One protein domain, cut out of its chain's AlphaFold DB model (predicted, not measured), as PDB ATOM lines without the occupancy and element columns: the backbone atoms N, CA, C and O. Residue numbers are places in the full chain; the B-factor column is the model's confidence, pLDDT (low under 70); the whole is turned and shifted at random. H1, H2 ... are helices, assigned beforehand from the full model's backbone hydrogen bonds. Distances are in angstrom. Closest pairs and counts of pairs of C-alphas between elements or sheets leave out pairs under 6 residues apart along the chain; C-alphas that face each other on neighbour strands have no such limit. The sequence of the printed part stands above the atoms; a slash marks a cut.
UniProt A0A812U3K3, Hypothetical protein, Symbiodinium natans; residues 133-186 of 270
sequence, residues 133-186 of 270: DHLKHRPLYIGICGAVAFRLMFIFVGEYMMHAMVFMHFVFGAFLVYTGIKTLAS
ATOM      1  N   ASP A 133      22.812  12.765  31.461       71.94
ATOM      2  CA  ASP A 133      24.026  13.608  31.501       71.94
ATOM      3  C   ASP A 133      25.119  13.189  30.504       71.94
ATOM      4  O   ASP A 133      25.794  14.045  29.936       71.94
ATOM      5  N   HIS A 134      25.251  11.889  30.229       74.19
ATOM      6  CA  HIS A 134      26.241  11.361  29.285       74.19
ATOM      7  C   HIS A 134      25.943  11.726  27.819       74.19
ATOM      8  O   HIS A 134      26.857  11.739  26.996       74.19
ATOM      9  N   LEU A 135      24.693  12.080  27.487       74.25
ATOM     10  CA  LEU A 135      24.278  12.438  26.126       74.25
ATOM     11  C   LEU A 135      24.274  13.950  25.872       74.25
ATOM     12  O   LEU A 135      24.269  14.366  24.714       74.25
ATOM     13  N   LYS A 136      24.348  14.783  26.920       78.31
ATOM     14  CA  LYS A 136      24.290  16.254  26.802       78.31
ATOM     15  C   LYS A 136      25.453  16.842  25.999       78.31
ATOM     16  O   LYS A 136      25.285  17.864  25.340       78.31
ATOM     17  N   HIS A 137      26.620  16.194  26.007       78.06
ATOM     18  CA  HIS A 137      27.836  16.720  25.377       78.06
ATOM     19  C   HIS A 137      27.702  16.970  23.869       78.06
ATOM     20  O   HIS A 137      28.180  17.992  23.377       78.06
ATOM     21  N   ARG A 138      27.055  16.065  23.122       78.19
ATOM     22  CA  ARG A 138      26.949  16.174  21.656       78.19
ATOM     23  C   ARG A 138      26.020  17.308  21.204       78.19
ATOM     24  O   ARG A 138      26.483  18.147  20.428       78.19
ATOM     25  N   PRO A 139      24.758  17.390  21.674       81.75
ATOM     26  CA  PRO A 139      23.878  18.504  21.337       81.75
ATOM     27  C   PRO A 139      24.437  19.842  21.820       81.75
ATOM     28  O   PRO A 139      24.354  20.823  21.088       81.75
ATOM     29  N   LEU A 140      25.066  19.876  23.002       83.56
ATOM     30  CA  LEU A 140      25.676  21.093  23.536       83.56
ATOM     31  C   LEU A 140      26.816  21.596  22.641       83.56
ATOM     32  O   LEU A 140      26.873  22.782  22.337       83.56
ATOM     33  N   TYR A 141      27.692  20.705  22.166       82.81
ATOM     34  CA  TYR A 141      28.776  21.079  21.256       82.81
ATOM     35  C   TYR A 141      28.246  21.658  19.937       82.81
ATOM     36  O   TYR A 141      28.668  22.737  19.522       82.81
ATOM     37  N   ILE A 142      27.272  20.989  19.310       83.88
ATOM     38  CA  ILE A 142      26.665  21.460  18.055       83.88
ATOM     39  C   ILE A 142      25.923  22.784  18.274       83.88
ATOM     40  O   ILE A 142      26.044  23.693  17.454       83.88
ATOM     41  N   GLY A 143      25.208  22.915  19.393       86.69
ATOM     42  CA  GLY A 143      24.513  24.138  19.786       86.69
ATOM     43  C   GLY A 143      25.469  25.315  19.966       86.69
ATOM     44  O   GLY A 143      25.217  26.383  19.416       86.69
ATOM     45  N   ILE A 144      26.597  25.119  20.657       86.00
ATOM     46  CA  ILE A 144      27.627  26.155  20.831       86.00
ATOM     47  C   ILE A 144      28.246  26.535  19.482       86.00
ATOM     48  O   ILE A 144      28.337  27.721  19.169       86.00
ATOM     49  N   CYS A 145      28.629  25.559  18.650       86.62
ATOM     50  CA  CYS A 145      29.173  25.832  17.318       86.62
ATOM     51  C   CYS A 145      28.180  26.617  16.447       86.62
ATOM     52  O   CYS A 145      28.565  27.596  15.805       86.62
ATOM     53  N   GLY A 146      26.905  26.222  16.456       88.06
ATOM     54  CA  GLY A 146      25.832  26.919  15.753       88.06
ATOM     55  C   GLY A 146      25.623  28.336  16.280       88.06
ATOM     56  O   GLY A 146      25.593  29.277  15.493       88.06
ATOM     57  N   ALA A 147      25.556  28.516  17.601       87.19
ATOM     58  CA  ALA A 147      25.386  29.822  18.234       87.19
ATOM     59  C   ALA A 147      26.530  30.784  17.886       87.19
ATOM     60  O   ALA A 147      26.274  31.934  17.532       87.19
ATOM     61  N   VAL A 148      27.784  30.319  17.917       86.50
ATOM     62  CA  VAL A 148      28.949  31.123  17.512       86.50
ATOM     63  C   VAL A 148      28.883  31.472  16.023       86.50
ATOM     64  O   VAL A 148      29.118  32.621  15.656       86.50
ATOM     65  N   ALA A 149      28.516  30.523  15.156       88.69
ATOM     66  CA  ALA A 149      28.377  30.778  13.722       88.69
ATOM     67  C   ALA A 149      27.270  31.802  13.416       88.69
ATOM     68  O   ALA A 149      27.493  32.741  12.649       88.69
ATOM     69  N   PHE A 150      26.099  31.670  14.047       88.31
ATOM     70  CA  PHE A 150      25.018  32.647  13.929       88.31
ATOM     71  C   PHE A 150      25.416  34.002  14.501       88.31
ATOM     72  O   PHE A 150      25.094  35.019  13.899       88.31
ATOM     73  N   ARG A 151      26.166  34.038  15.609       87.12
ATOM     74  CA  ARG A 151      26.696  35.283  16.176       87.12
ATOM     75  C   ARG A 151      27.609  35.993  15.176       87.12
ATOM     76  O   ARG A 151      27.399  37.170  14.911       87.12
ATOM     77  N   LEU A 152      28.554  35.280  14.560       87.50
ATOM     78  CA  LEU A 152      29.414  35.840  13.510       87.50
ATOM     79  C   LEU A 152      28.587  36.349  12.323       87.50
ATOM     80  O   LEU A 152      28.792  37.473  11.869       87.50
ATOM     81  N   MET A 153      27.612  35.562  11.859       90.31
ATOM     82  CA  MET A 153      26.700  35.968  10.787       90.31
ATOM     83  C   MET A 153      25.931  37.245  11.150       90.31
ATOM     84  O   MET A 153      25.901  38.177  10.351       90.31
ATOM     85  N   PHE A 154      25.350  37.321  12.348       84.31
ATOM     86  CA  PHE A 154      24.611  38.491  12.815       84.31
ATOM     87  C   PHE A 154      25.492  39.719  12.987       84.31
ATOM     88  O   PHE A 154      25.017  40.815  12.718       84.31
ATOM     89  N   ILE A 155      26.758  39.567  13.380       85.06
ATOM     90  CA  ILE A 155      27.700  40.689  13.441       85.06
ATOM     91  C   ILE A 155      27.939  41.242  12.034       85.06
ATOM     92  O   ILE A 155      27.742  42.430  11.816       85.06
ATOM     93  N   PHE A 156      28.275  40.398  11.050       84.81
ATOM     94  CA  PHE A 156      28.525  40.868   9.681       84.81
ATOM     95  C   PHE A 156      27.275  41.452   9.009       84.81
ATOM     96  O   PHE A 156      27.333  42.519   8.398       84.81
ATOM     97  N   VAL A 157      26.140  40.759   9.122       87.31
ATOM     98  CA  VAL A 157      24.864  41.211   8.551       87.31
ATOM     99  C   VAL A 157      24.367  42.454   9.282       87.31
ATOM    100  O   VAL A 157      23.913  43.396   8.639       87.31
ATOM    101  N   GLY A 158      24.469  42.472  10.609       82.50
ATOM    102  CA  GLY A 158      24.074  43.590  11.456       82.50
ATOM    103  C   GLY A 158      24.883  44.839  11.144       82.50
ATOM    104  O   GLY A 158      24.290  45.879  10.890       82.50
ATOM    105  N   GLU A 159      26.205  44.730  11.058       81.25
ATOM    106  CA  GLU A 159      27.099  45.826  10.665       81.25
ATOM    107  C   GLU A 159      26.693  46.411   9.302       81.25
ATOM    108  O   GLU A 159      26.477  47.617   9.175       81.25
ATOM    109  N   TYR A 160      26.489  45.551   8.295       80.00
ATOM    110  CA  TYR A 160      26.059  45.968   6.957       80.00
ATOM    111  C   TYR A 160      24.682  46.650   6.966       80.00
ATOM    112  O   TYR A 160      24.485  47.693   6.343       80.00
ATOM    113  N   MET A 161      23.724  46.080   7.698       77.94
ATOM    114  CA  MET A 161      22.346  46.562   7.774       77.94
ATOM    115  C   MET A 161      22.243  47.881   8.553       77.94
ATOM    116  O   MET A 161      21.512  48.786   8.153       77.94
ATOM    117  N   MET A 162      23.020  48.031   9.626       76.44
ATOM    118  CA  MET A 162      23.106  49.259  10.420       76.44
ATOM    119  C   MET A 162      23.738  50.405   9.626       76.44
ATOM    120  O   MET A 162      23.382  51.564   9.840       76.44
ATOM    121  N   HIS A 163      24.611  50.095   8.667       69.19
ATOM    122  CA  HIS A 163      25.214  51.085   7.778       69.19
ATOM    123  C   HIS A 163      24.308  51.556   6.635       69.19
ATOM    124  O   HIS A 163      24.637  52.546   5.984       69.19
ATOM    125  N   ALA A 164      23.186  50.874   6.376       70.25
ATOM    126  CA  ALA A 164      22.285  51.243   5.292       70.25
ATOM    127  C   ALA A 164      21.536  52.550   5.592       70.25
ATOM    128  O   ALA A 164      21.422  53.395   4.706       70.25
ATOM    129  N   MET A 165      21.012  52.722   6.818       68.00
ATOM    130  CA  MET A 165      20.269  53.917   7.250       68.00
ATOM    131  C   MET A 165      20.277  54.063   8.783       68.00
ATOM    132  O   MET A 165      20.063  53.088   9.501       68.00
ATOM    133  N   VAL A 166      20.378  55.295   9.306       73.75
ATOM    134  CA  VAL A 166      20.226  55.594  10.756       73.75
ATOM    135  C   VAL A 166      18.884  55.084  11.302       73.75
ATOM    136  O   VAL A 166      18.801  54.629  12.440       73.75
ATOM    137  N   PHE A 167      17.843  55.067  10.463       80.69
ATOM    138  CA  PHE A 167      16.539  54.483  10.791       80.69
ATOM    139  C   PHE A 167      16.633  53.020  11.261       80.69
ATOM    140  O   PHE A 167      15.897  52.619  12.160       80.69
ATOM    141  N   MET A 168      17.580  52.241  10.727       80.69
ATOM    142  CA  MET A 168      17.756  50.834  11.085       80.69
ATOM    143  C   MET A 168      18.145  50.643  12.556       80.69
ATOM    144  O   MET A 168      17.715  49.676  13.178       80.69
ATOM    145  N   HIS A 169      18.875  51.598  13.144       78.50
ATOM    146  CA  HIS A 169      19.234  51.556  14.564       78.50
ATOM    147  C   HIS A 169      17.983  51.628  15.453       78.50
ATOM    148  O   HIS A 169      17.879  50.900  16.439       78.50
ATOM    149  N   PHE A 170      17.002  52.459  15.080       84.69
ATOM    150  CA  PHE A 170      15.730  52.560  15.800       84.69
ATOM    151  C   PHE A 170      14.866  51.317  15.612       84.69
ATOM    152  O   PHE A 170      14.267  50.854  16.578       84.69
ATOM    153  N   VAL A 171      14.830  50.750  14.402       87.44
ATOM    154  CA  VAL A 171      14.106  49.497  14.131       87.44
ATOM    155  C   VAL A 171      14.684  48.356  14.960       87.44
ATOM    156  O   VAL A 171      13.935  47.644  15.623       87.44
ATOM    157  N   PHE A 172      16.008  48.204  14.968       83.75
ATOM    158  CA  PHE A 172      16.678  47.138  15.706       83.75
ATOM    159  C   PHE A 172      16.530  47.318  17.223       83.75
ATOM    160  O   PHE A 172      16.205  46.369  17.931       83.75
ATOM    161  N   GLY A 173      16.675  48.550  17.724       86.44
ATOM    162  CA  GLY A 173      16.434  48.866  19.132       86.44
ATOM    163  C   GLY A 173      14.985  48.616  19.559       86.44
ATOM    164  O   GLY A 173      14.749  47.988  20.589       86.44
ATOM    165  N   ALA A 174      14.006  49.040  18.753       90.88
ATOM    166  CA  ALA A 174      12.590  48.785  19.014       90.88
ATOM    167  C   ALA A 174      12.262  47.288  18.969       90.88
ATOM    168  O   ALA A 174      11.499  46.811  19.805       90.88
ATOM    169  N   PHE A 175      12.866  46.546  18.038       89.69
ATOM    170  CA  PHE A 175      12.741  45.094  17.967       89.69
ATOM    171  C   PHE A 175      13.266  44.424  19.243       89.69
ATOM    172  O   PHE A 175      12.544  43.623  19.824       89.69
ATOM    173  N   LEU A 176      14.452  44.805  19.735       87.12
ATOM    174  CA  LEU A 176      15.017  44.265  20.979       87.12
ATOM    175  C   LEU A 176      14.154  44.577  22.210       87.12
ATOM    176  O   LEU A 176      13.948  43.712  23.061       87.12
ATOM    177  N   VAL A 177      13.624  45.800  22.302       89.94
ATOM    178  CA  VAL A 177      12.699  46.183  23.379       89.94
ATOM    179  C   VAL A 177      11.410  45.373  23.285       89.94
ATOM    180  O   VAL A 177      10.951  44.841  24.291       89.94
ATOM    181  N   TYR A 178      10.848  45.227  22.083       90.81
ATOM    182  CA  TYR A 178       9.658  44.415  21.853       90.81
ATOM    183  C   TYR A 178       9.884  42.955  22.255       90.81
ATOM    184  O   TYR A 178       9.064  42.400  22.980       90.81
ATOM    185  N   THR A 179      10.996  42.340  21.839       82.62
ATOM    186  CA  THR A 179      11.317  40.959  22.219       82.62
ATOM    187  C   THR A 179      11.543  40.832  23.718       82.62
ATOM    188  O   THR A 179      11.020  39.903  24.315       82.62
ATOM    189  N   GLY A 180      12.241  41.784  24.347       82.19
ATOM    190  CA  GLY A 180      12.457  41.782  25.794       82.19
ATOM    191  C   GLY A 180      11.149  41.885  26.578       82.19
ATOM    192  O   GLY A 180      10.913  41.088  27.480       82.19
ATOM    193  N   ILE A 181      10.257  42.806  26.195       87.44
ATOM    194  CA  ILE A 181       8.926  42.937  26.809       87.44
ATOM    195  C   ILE A 181       8.102  41.675  26.573       87.44
ATOM    196  O   ILE A 181       7.453  41.201  27.495       87.44
ATOM    197  N   LYS A 182       8.133  41.113  25.360       80.94
ATOM    198  CA  LYS A 182       7.414  39.879  25.044       80.94
ATOM    199  C   LYS A 182       7.893  38.717  25.910       80.94
ATOM    200  O   LYS A 182       7.053  37.999  26.429       80.94
ATOM    201  N   THR A 183       9.202  38.550  26.090       74.19
ATOM    202  CA  THR A 183       9.760  37.506  26.959       74.19
ATOM    203  C   THR A 183       9.362  37.718  28.418       74.19
ATOM    204  O   THR A 183       9.020  36.755  29.084       74.19
ATOM    205  N   LEU A 184       9.337  38.964  28.904       77.94
ATOM    206  CA  LEU A 184       8.902  39.277  30.272       77.94
ATOM    207  C   LEU A 184       7.386  39.142  30.486       77.94
ATOM    208  O   LEU A 184       6.954  38.927  31.610       77.94
ATOM    209  N   ALA A 185       6.587  39.336  29.435       78.81
ATOM    210  CA  ALA A 185       5.127  39.247  29.469       78.81
ATOM    211  C   ALA A 185       4.594  37.857  29.086       78.81
ATOM    212  O   ALA A 185       3.387  37.638  29.136       78.81
ATOM    213  N   SER A 186       5.471  36.948  28.652       64.38
ATOM    214  CA  SER A 186       5.135  35.537  28.484       64.38
ATOM    215  C   SER A 186       5.261  34.904  29.865       64.38
ATOM    216  O   SER A 186       6.377  34.667  30.319       64.38
TER     217      SER A 186
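Overview. This is residues 133 to 186 of the 270 residues of the protein "Hypothetical protein" of Symbiodinium natans (UniProt A0A812U3K3). Two long helices, H1 and then H2, meet near their ends as a V, and H2 folds back at the corner. The two arms stick out from it, H1 with residues 137 to 157 and H2 with residues 173 to 185. The printed part has 54 residues, is all helix with no named strand, and is extended, with a radius of gyration of the C-alphas of 15.8 A. It is flat, spanning 48 by 31 by 6 A.

Along the chain. H1, residues 137 to 162, is 36.1 A long and begins at C-alpha 137 (27.836, 16.720, 25.377). H2, residues 166 to 185, is 29.1 A long and ends at C-alpha 185 (5.127, 39.247, 29.469).

Arrangement. H1 and H2 touch only at the corner by their link, and only just, with 3 pairs of C-alphas within 8 A. H1 touches H2 with residues 161 to 162 alone, and H2 touches H1 with residues 168 to 169 alone; the closest C-alphas of the two helices, those of Met 162 and Met 168, are 5.6 A apart. The helices run opposite ways at a steep tilt of 36 degrees, only just past shallow. Every O i to N i+4 pair is within hydrogen-bond range in H1, and 15 of 16 in H2.

Size, cuts and confidence. The C-alphas farthest apart, of His 134 and Val 166, are 48.3 A apart. The printed part has no cut, and the link from H1 to H2 is tight. Residues 163, 165 and 186 have pLDDT under 70.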